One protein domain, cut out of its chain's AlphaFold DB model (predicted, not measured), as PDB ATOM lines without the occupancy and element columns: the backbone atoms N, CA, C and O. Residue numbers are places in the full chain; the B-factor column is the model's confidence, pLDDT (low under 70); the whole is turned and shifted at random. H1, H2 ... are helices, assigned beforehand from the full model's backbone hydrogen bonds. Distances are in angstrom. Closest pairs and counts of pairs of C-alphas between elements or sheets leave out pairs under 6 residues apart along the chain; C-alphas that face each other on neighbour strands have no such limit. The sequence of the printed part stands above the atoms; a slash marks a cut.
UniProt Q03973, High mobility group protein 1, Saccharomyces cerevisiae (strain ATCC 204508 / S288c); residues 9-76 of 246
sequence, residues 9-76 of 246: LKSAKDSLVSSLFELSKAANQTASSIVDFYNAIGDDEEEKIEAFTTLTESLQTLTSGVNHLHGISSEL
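AT A GLANCE: This is residues 9 to 76 of the 246 residues of the protein "High mobility group protein 1" of Saccharomyces cerevisiae (strain ATCC 204508 / S288c) (UniProt Q03973). Two long helices, H1 and H2, make a narrow, open V: the chain runs out along H1, turns in a tight link of four residues and folds back along H2. The helices come near each other only by the turn, and from there they spread, leaving an empty gap between their far ends. The printed part has 68 residues, with two named helices in the order H1, H2 and no named strand, and its class is all helix. The whole is only just extended, close to loose, with a radius of gyration of the C-alphas of 16.7 A, and the C-alphas span 53 by 24 by 9 A.

HOW THE PARTS SIT: H1, residues 9 to 40, and H2, residues 45 to 76, run opposite ways at a shallow tilt of 16 degrees. They are close but not clearly touching, with 1 pair of C-alphas within 8 A. That closest pair, the C-alphas of Tyr 38 and Lys 48, is 7.9 A apart. The two centres are 16.0 A apart. Residues 9 to 33 of H1 and residues 56 to 76 of H2 stand free, and so do residues 42 to 47, of which 45 to 47 belong to H2. Every O i to N i+4 pair is within hydrogen-bond range in H2, and 27 of 28 are in H1.

IN THESE COORDINATES: H1 begins at C-alpha 9, at (-32.704, 65.037, 127.668), and measures 45.6 A from first to last C-alpha. It ends at C-alpha 40, at (-13.539, 25.316, 115.899). H2 measures 46.5 A and ends at C-alpha 76, at (-46.220, 54.442, 121.054).

THE WHOLE: The two C-alphas farthest apart are those of Leu 9 and Asp 44, at 53.5 A. The first and last printed C-alphas, of Leu 9 and Leu 76, are 18.4 A apart. The printed part has no cut. The mean pLDDT of the printed part is 90.4, and no printed residue is under 70.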
ATOM      1  N   LEU A   9     -32.336  65.418 129.032       91.83
ATOM      2  CA  LEU A   9     -32.704  65.037 127.668       91.83
ATOM      3  C   LEU A   9     -31.470  64.759 126.803       91.83
ATOM      4  O   LEU A   9     -31.461  63.786 126.051       91.83
ATOM      5  N   LYS A  10     -30.423  65.585 126.912       92.17
ATOM      6  CA  LYS A  10     -29.155  65.347 126.211       92.17
ATOM      7  C   LYS A  10     -28.524  64.021 126.642       92.17
ATOM      8  O   LYS A  10     -28.219  63.200 125.788       92.17
ATOM      9  N   SER A  11     -28.425  63.771 127.947       93.38
ATOM     10  CA  SER A  11     -27.884  62.515 128.480       93.38
ATOM     11  C   SER A  11     -28.671  61.288 128.012       93.38
ATOM     12  O   SER A  11     -28.070  60.262 127.706       93.38
ATOM     13  N   ALA A  12     -30.004  61.376 127.941       93.12
ATOM     14  CA  ALA A  12     -30.849  60.293 127.441       93.12
ATOM     15  C   ALA A  12     -30.607  60.020 125.947       93.12
ATOM     16  O   ALA A  12     -30.492  58.864 125.543       93.12
ATOM     17  N   LYS A  13     -30.472  61.078 125.134       94.81
ATOM     18  CA  LYS A  13     -30.130  60.963 123.708       94.81
ATOM     19  C   LYS A  13     -28.753  60.340 123.507       94.81
ATOM     20  O   LYS A  13     -28.628  59.416 122.713       94.81
ATOM     21  N   ASP A  14     -27.752  60.805 124.246       95.22
ATOM     22  CA  ASP A  14     -26.389  60.278 124.159       95.22
ATOM     23  C   ASP A  14     -26.352  58.799 124.580       95.22
ATOM     24  O   ASP A  14     -25.751  57.979 123.894       95.22
ATOM     25  N   SER A  15     -27.090  58.428 125.633       96.28
ATOM     26  CA  SER A  15     -27.211  57.029 126.076       96.28
ATOM     27  C   SER A  15     -27.880  56.132 125.029       96.28
ATOM     28  O   SER A  15     -27.461  54.993 124.846       96.28
ATOM     29  N   LEU A  16     -28.894  56.640 124.316       93.27
ATOM     30  CA  LEU A  16     -29.543  55.921 123.215       93.27
ATOM     31  C   LEU A  16     -28.601  55.734 122.015       93.27
ATOM     32  O   LEU A  16     -28.610  54.688 121.370       93.27
ATOM     33  N   VAL A  17     -27.790  56.746 121.700       94.85
ATOM     34  CA  VAL A  17     -26.801  56.652 120.618       94.85
ATOM     35  C   VAL A  17     -25.714  55.635 120.969       94.85
ATOM     36  O   VAL A  17     -25.365  54.822 120.110       94.85
ATOM     37  N   SER A  18     -25.223  55.632 122.213       96.03
ATOM     38  CA  SER A  18     -24.264  54.630 122.691       96.03
ATOM     39  C   SER A  18     -24.845  53.222 122.604       96.03
ATOM     40  O   SER A  18     -24.263  52.378 121.929       96.03
ATOM     41  N   SER A  19     -26.049  52.990 123.142       95.67
ATOM     42  CA  SER A  19     -26.652  51.653 123.136       95.67
ATOM     43  C   SER A  19     -26.895  51.112 121.724       95.67
ATOM     44  O   SER A  19     -26.670  49.929 121.468       95.67
ATOM     45  N   LEU A  20     -27.279  51.968 120.768       95.47
ATOM     46  CA  LEU A  20     -27.417  51.582 119.362       95.47
ATOM     47  C   LEU A  20     -26.065  51.227 118.724       95.47
ATOM     48  O   LEU A  20     -25.977  50.294 117.919       95.47
ATOM     49  N   PHE A  21     -25.006  51.957 119.076       95.96
ATOM     50  CA  PHE A  21     -23.654  51.663 118.615       95.96
ATOM     51  C   PHE A  21     -23.113  50.363 119.222       95.96
ATOM     52  O   PHE A  21     -22.592  49.522 118.488       95.96
ATOM     53  N   GLU A  22     -23.285  50.154 120.529       96.31
ATOM     54  CA  GLU A  22     -22.933  48.906 121.207       96.31
ATOM     55  C   GLU A  22     -23.701  47.715 120.628       96.31
ATOM     56  O   GLU A  22     -23.089  46.680 120.374       96.31
ATOM     57  N   LEU A  23     -24.995  47.865 120.329       93.30
ATOM     58  CA  LEU A  23     -25.790  46.822 119.678       93.30
ATOM     59  C   LEU A  23     -25.244  46.478 118.286       93.30
ATOM     60  O   LEU A  23     -25.096  45.304 117.947       93.30
ATOM     61  N   SER A  24     -24.896  47.485 117.479       94.26
ATOM     62  CA  SER A  24     -24.274  47.256 116.171       94.26
ATOM     63  C   SER A  24     -22.917  46.563 116.305       94.26
ATOM     64  O   SER A  24     -22.609  45.649 115.539       94.26
ATOM     65  N   LYS A  25     -22.106  46.961 117.289       96.10
ATOM     66  CA  LYS A  25     -20.818  46.326 117.572       96.10
ATOM     67  C   LYS A  25     -21.003  44.867 117.991       96.10
ATOM     68  O   LYS A  25     -20.328  44.015 117.422       96.10
ATOM     69  N   ALA A  26     -21.936  44.587 118.897       93.21
ATOM     70  CA  ALA A  26     -22.265  43.236 119.334       93.21
ATOM     71  C   ALA A  26     -22.710  42.366 118.150       93.21
ATOM     72  O   ALA A  26     -22.163  41.289 117.962       93.21
ATOM     73  N   ALA A  27     -23.597  42.861 117.280       92.21
ATOM     74  CA  ALA A  27     -24.026  42.128 116.088       92.21
ATOM     75  C   ALA A  27     -22.855  41.784 115.142       92.21
ATOM     76  O   ALA A  27     -22.754  40.656 114.660       92.21
ATOM     77  N   ASN A  28     -21.939  42.731 114.906       93.05
ATOM     78  CA  ASN A  28     -20.741  42.492 114.090       93.05
ATOM     79  C   ASN A  28     -19.770  41.491 114.748       93.05
ATOM     80  O   ASN A  28     -19.163  40.666 114.061       93.05
ATOM     81  N   GLN A  29     -19.620  41.553 116.073       93.55
ATOM     82  CA  GLN A  29     -18.805  40.610 116.842       93.55
ATOM     83  C   GLN A  29     -19.404  39.205 116.817       93.55
ATOM     84  O   GLN A  29     -18.672  38.256 116.555       93.55
ATOM     85  N   THR A  30     -20.721  39.070 116.994       90.99
ATOM     86  CA  THR A  30     -21.431  37.794 116.858       90.99
ATOM     87  C   THR A  30     -21.212  37.203 115.470       90.99
ATOM     88  O   THR A  30     -20.822  36.048 115.367       90.99
ATOM     89  N   ALA A  31     -21.362  37.993 114.402       91.47
ATOM     90  CA  ALA A  31     -21.115  37.516 113.040       91.47
ATOM     91  C   ALA A  31     -19.682  36.986 112.845       91.47
ATOM     92  O   ALA A  31     -19.489  35.967 112.188       91.47
ATOM     93  N   SER A  32     -18.690  37.646 113.448       92.37
ATOM     94  CA  SER A  32     -17.292  37.193 113.400       92.37
ATOM     95  C   SER A  32     -17.089  35.912 114.218       92.37
ATOM     96  O   SER A  32     -16.511  34.951 113.723       92.37
ATOM     97  N   SER A  33     -17.661  35.852 115.423       90.39
ATOM     98  CA  SER A  33     -17.584  34.685 116.309       90.39
ATOM     99  C   SER A  33     -18.248  33.439 115.722       90.39
ATOM    100  O   SER A  33     -17.857  32.334 116.079       90.39
ATOM    101  N   ILE A  34     -19.240  33.585 114.839       90.54
ATOM    102  CA  ILE A  34     -19.874  32.456 114.139       90.54
ATOM    103  C   ILE A  34     -18.907  31.820 113.134       90.54
ATOM    104  O   ILE A  34     -18.915  30.604 112.956       90.54
ATOM    105  N   VAL A  35     -18.052  32.621 112.495       88.12
ATOM    106  CA  VAL A  35     -16.999  32.097 111.613       88.12
ATOM    107  C   VAL A  35     -15.959  31.337 112.435       88.12
ATOM    108  O   VAL A  35     -15.570  30.237 112.055       88.12
ATOM    109  N   ASP A  36     -15.559  31.876 113.589       89.31
ATOM    110  CA  ASP A  36     -14.646  31.182 114.506       89.31
ATOM    111  C   ASP A  36     -15.262  29.882 115.040       89.31
ATOM    112  O   ASP A  36     -14.588  28.857 115.095       89.31
ATOM    113  N   PHE A  37     -16.560  29.896 115.356       87.64
ATOM    114  CA  PHE A  37     -17.316  28.713 115.753       87.64
ATOM    115  C   PHE A  37     -17.291  27.624 114.670       87.64
ATOM    116  O   PHE A  37     -16.994  26.475 114.981       87.64
ATOM    117  N   TYR A  38     -17.505  27.986 113.398       85.42
ATOM    118  CA  TYR A  38     -17.398  27.055 112.263       85.42
ATOM    119  C   TYR A  38     -15.995  26.448 112.110       85.42
ATOM    120  O   TYR A  38     -15.856  25.300 111.702       85.42
ATOM    121  N   ASN A  39     -14.947  27.214 112.410       85.95
ATOM    122  CA  ASN A  39     -13.571  26.723 112.316       85.95
ATOM    123  C   ASN A  39     -13.168  25.854 113.518       85.95
ATOM    124  O   ASN A  39     -12.221  25.079 113.414       85.95
ATOM    125  N   ALA A  40     -13.833  26.030 114.662       85.73
ATOM    126  CA  ALA A  40     -13.539  25.316 115.899       85.73
ATOM    127  C   ALA A  40     -14.357  24.029 116.063       85.73
ATOM    128  O   ALA A  40     -13.895  23.105 116.731       85.73
ATOM    129  N   ILE A  41     -15.559  23.974 115.486       83.63
ATOM    130  CA  ILE A  41     -16.380  22.766 115.478       83.63
ATOM    131  C   ILE A  41     -15.657  21.682 114.667       83.63
ATOM    132  O   ILE A  41     -15.174  21.944 113.562       83.63
ATOM    133  N   GLY A  42     -15.503  20.495 115.260       82.04
ATOM    134  CA  GLY A  42     -14.770  19.378 114.656       82.04
ATOM    135  C   GLY A  42     -15.394  18.923 113.337       82.04
ATOM    136  O   GLY A  42     -16.429  19.431 112.936       82.04
ATOM    137  N   ASP A  43     -14.794  17.956 112.643       83.94
ATOM    138  CA  ASP A  43     -15.266  17.524 111.315       83.94
ATOM    139  C   ASP A  43     -16.559  16.689 111.314       83.94
ATOM    140  O   ASP A  43     -17.028  16.311 110.242       83.94
ATOM    141  N   ASP A  44     -17.155  16.438 112.480       89.85
ATOM    142  CA  ASP A  44     -18.417  15.711 112.593       89.85
ATOM    143  C   ASP A  44     -19.587  16.534 112.023       89.85
ATOM    144  O   ASP A  44     -19.898  17.634 112.486       89.85
ATOM    145  N   GLU A  45     -20.212  16.025 110.960       88.51
ATOM    146  CA  GLU A  45     -21.298  16.725 110.268       88.51
ATOM    147  C   GLU A  45     -22.575  16.813 111.113       88.51
ATOM    148  O   GLU A  45     -23.289  17.813 111.013       88.51
ATOM    149  N   GLU A  46     -22.862  15.818 111.958       90.64
ATOM    150  CA  GLU A  46     -24.059  15.806 112.805       90.64
ATOM    151  C   GLU A  46     -23.935  16.848 113.922       90.64
ATOM    152  O   GLU A  46     -24.851  17.655 114.106       90.64
ATOM    153  N   GLU A  47     -22.771  16.924 114.577       87.86
ATOM    154  CA  GLU A  47     -22.470  17.947 115.588       87.86
ATOM    155  C   GLU A  47     -22.516  19.357 114.979       87.86
ATOM    156  O   GLU A  47     -23.115  20.269 115.559       87.86
ATOM    157  N   LYS A  48     -21.961  19.540 113.766       89.47
ATOM    158  CA  LYS A  48     -22.084  20.801 113.013       89.47
ATOM    159  C   LYS A  48     -23.542  21.181 112.808       89.47
ATOM    160  O   LYS A  48     -23.917  22.320 113.090       89.47
ATOM    161  N   ILE A  49     -24.359  20.261 112.303       91.01
ATOM    162  CA  ILE A  49     -25.769  20.530 112.019       91.01
ATOM    163  C   ILE A  49     -26.507  20.917 113.304       91.01
ATOM    164  O   ILE A  49     -27.144  21.968 113.308       91.01
ATOM    165  N   GLU A  50     -26.377  20.150 114.389       90.71
ATOM    166  CA  GLU A  50     -27.058  20.421 115.666       90.71
ATOM    167  C   GLU A  50     -26.655  21.776 116.268       90.71
ATOM    168  O   GLU A  50     -27.488  22.562 116.745       90.71
ATOM    169  N   ALA A  51     -25.368  22.100 116.197       90.24
ATOM    170  CA  ALA A  51     -24.865  23.389 116.622       90.24
ATOM    171  C   ALA A  51     -25.448  24.552 115.803       90.24
ATOM    172  O   ALA A  51     -25.889  25.560 116.367       90.24
ATOM    173  N   PHE A  52     -25.470  24.427 114.472       92.04
ATOM    174  CA  PHE A  52     -26.009  25.466 113.596       92.04
ATOM    175  C   PHE A  52     -27.527  25.597 113.704       92.04
ATOM    176  O   PHE A  52     -28.026  26.725 113.627       92.04
ATOM    177  N   THR A  53     -28.272  24.509 113.914       92.64
ATOM    178  CA  THR A  53     -29.721  24.577 114.154       92.64
ATOM    179  C   THR A  53     -30.010  25.305 115.460       92.64
ATOM    180  O   THR A  53     -30.760  26.279 115.448       92.64
ATOM    181  N   THR A  54     -29.321  24.944 116.546       93.13
ATOM    182  CA  THR A  54     -29.469  25.597 117.858       93.13
ATOM    183  C   THR A  54     -29.136  27.090 117.784       93.13
ATOM    184  O   THR A  54     -29.892  27.946 118.257       93.13
ATOM    185  N   LEU A  55     -28.022  27.437 117.130       91.49
ATOM    186  CA  LEU A  55     -27.635  28.829 116.914       91.49
ATOM    187  C   LEU A  55     -28.691  29.581 116.090       91.49
ATOM    188  O   LEU A  55     -29.069  30.700 116.446       91.49
ATOM    189  N   THR A  56     -29.202  28.976 115.021       92.56
ATOM    190  CA  THR A  56     -30.219  29.590 114.157       92.56
ATOM    191  C   THR A  56     -31.519  29.856 114.915       92.56
ATOM    192  O   THR A  56     -32.063  30.958 114.820       92.56
ATOM    193  N   GLU A  57     -31.993  28.902 115.712       94.76
ATOM    194  CA  GLU A  57     -33.205  29.038 116.529       94.76
ATOM    195  C   GLU A  57     -33.074  30.153 117.572       94.76
ATOM    196  O   GLU A  57     -33.994  30.960 117.759       94.76
ATOM    197  N   SER A  58     -31.899  30.274 118.201       93.76
ATOM    198  CA  SER A  58     -31.623  31.356 119.149       93.76
ATOM    199  C   SER A  58     -31.687  32.739 118.480       93.76
ATOM    200  O   SER A  58     -32.320  33.663 119.003       93.76
ATOM    201  N   LEU A  59     -31.125  32.879 117.271       92.43
ATOM    202  CA  LEU A  59     -31.154  34.124 116.498       92.43
ATOM    203  C   LEU A  59     -32.554  34.446 115.970       92.43
ATOM    204  O   LEU A  59     -32.943  35.617 115.938       92.43
ATOM    205  N   GLN A  60     -33.335  33.439 115.578       93.22
ATOM    206  CA  GLN A  60     -34.731  33.619 115.173       93.22
ATOM    207  C   GLN A  60     -35.601  34.084 116.344       93.22
ATOM    208  O   GLN A  60     -36.413  34.993 116.168       93.22
ATOM    209  N   THR A  61     -35.379  33.538 117.542       95.15
ATOM    210  CA  THR A  61     -36.062  33.958 118.776       95.15
ATOM    211  C   THR A  61     -35.703  35.398 119.153       95.15
ATOM    212  O   THR A  61     -36.572  36.193 119.510       95.15
ATOM    213  N   LEU A  62     -34.433  35.787 119.005       91.90
ATOM    214  CA  LEU A  62     -34.022  37.180 119.190       91.90
ATOM    215  C   LEU A  62     -34.681  38.103 118.153       91.90
ATOM    216  O   LEU A  62     -35.187  39.171 118.495       91.90
ATOM    217  N   THR A  63     -34.705  37.686 116.887       91.27
ATOM    218  CA  THR A  63     -35.292  38.460 115.786       91.27
ATOM    219  C   THR A  63     -36.792  38.675 115.987       91.27
ATOM    220  O   THR A  63     -37.284  39.788 115.798       91.27
ATOM    221  N   SER A  64     -37.530  37.645 116.406       91.93
ATOM    222  CA  SER A  64     -38.960  37.767 116.707       91.93
ATOM    223  C   SER A  64     -39.210  38.705 117.893       91.93
ATOM    224  O   SER A  64     -40.082  39.569 117.800       91.93
ATOM    225  N   GLY A  65     -38.387  38.628 118.946       91.98
ATOM    226  CA  GLY A  65     -38.430  39.556 120.079       91.98
ATOM    227  C   GLY A  65     -38.210  41.020 119.671       91.98
ATOM    228  O   GLY A  65     -38.966  41.902 120.083       91.98
ATOM    229  N   VAL A  66     -37.231  41.287 118.799       90.24
ATOM    230  CA  VAL A  66     -36.964  42.636 118.262       90.24
ATOM    231  C   VAL A  66     -38.116  43.138 117.383       90.24
ATOM    232  O   VAL A  66     -38.485  44.309 117.471       90.24
ATOM    233  N   ASN A  67     -38.729  42.272 116.571       88.75
ATOM    234  CA  ASN A  67     -39.895  42.641 115.761       88.75
ATOM    235  C   ASN A  67     -41.113  42.994 116.628       88.75
ATOM    236  O   ASN A  67     -41.804  43.969 116.338       88.75
ATOM    237  N   HIS A  68     -41.352  42.258 117.715       90.58
ATOM    238  CA  HIS A  68     -42.417  42.582 118.666       90.58
ATOM    239  C   HIS A  68     -42.182  43.942 119.345       90.58
ATOM    240  O   HIS A  68     -43.094  44.765 119.422       90.58
ATOM    241  N   LEU A  69     -40.938  44.229 119.754       86.20
ATOM    242  CA  LEU A  69     -40.559  45.543 120.282       86.20
ATOM    243  C   LEU A  69     -40.794  46.664 119.254       86.20
ATOM    244  O   LEU A  69     -41.240  47.751 119.622       86.20
ATOM    245  N   HIS A  70     -40.529  46.408 117.970       83.02
ATOM    246  CA  HIS A  70     -40.823  47.361 116.900       83.02
ATOM    247  C   HIS A  70     -42.329  47.640 116.765       83.02
ATOM    248  O   HIS A  70     -42.705  48.793 116.565       83.02
ATOM    249  N   GLY A  71     -43.181  46.622 116.934       84.20
ATOM    250  CA  GLY A  71     -44.639  46.773 116.979       84.20
ATOM    251  C   GLY A  71     -45.094  47.713 118.098       84.20
ATOM    252  O   GLY A  71     -45.714  48.736 117.818       84.20
ATOM    253  N   ILE A  72     -44.672  47.450 119.340       85.94
ATOM    254  CA  ILE A  72     -44.995  48.297 120.507       85.94
ATOM    255  C   ILE A  72     -44.454  49.725 120.326       85.94
ATOM    256  O   ILE A  72     -45.129  50.707 120.627       85.94
ATOM    257  N   SER A  73     -43.232  49.872 119.803       81.27
ATOM    258  CA  SER A  73     -42.665  51.195 119.521       81.27
ATOM    259  C   SER A  73     -43.446  51.945 118.435       81.27
ATOM    260  O   SER A  73     -43.499  53.175 118.485       81.27
ATOM    261  N   SER A  74     -44.012  51.238 117.453       80.26
ATOM    262  CA  SER A  74     -44.844  51.824 116.397       80.26
ATOM    263  C   SER A  74     -46.203  52.288 116.930       80.26
ATOM    264  O   SER A  74     -46.720  53.298 116.456       80.26
ATOM    265  N   GLU A  75     -46.758  51.588 117.919       80.84
ATOM    266  CA  GLU A  75     -47.970  52.003 118.637       80.84
ATOM    267  C   GLU A  75     -47.709  53.220 119.536       80.84
ATOM    268  O   GLU A  75     -48.522  54.133 119.596       80.84
ATOM    269  N   LEU A  76     -46.541  53.305 120.183       73.86
ATOM    270  CA  LEU A  76     -46.220  54.442 121.054       73.86
ATOM    271  C   LEU A  76     -45.911  55.738 120.279       73.86
ATOM    272  O   LEU A  76     -46.142  56.830 120.792       73.86
TER     273      LEU A  76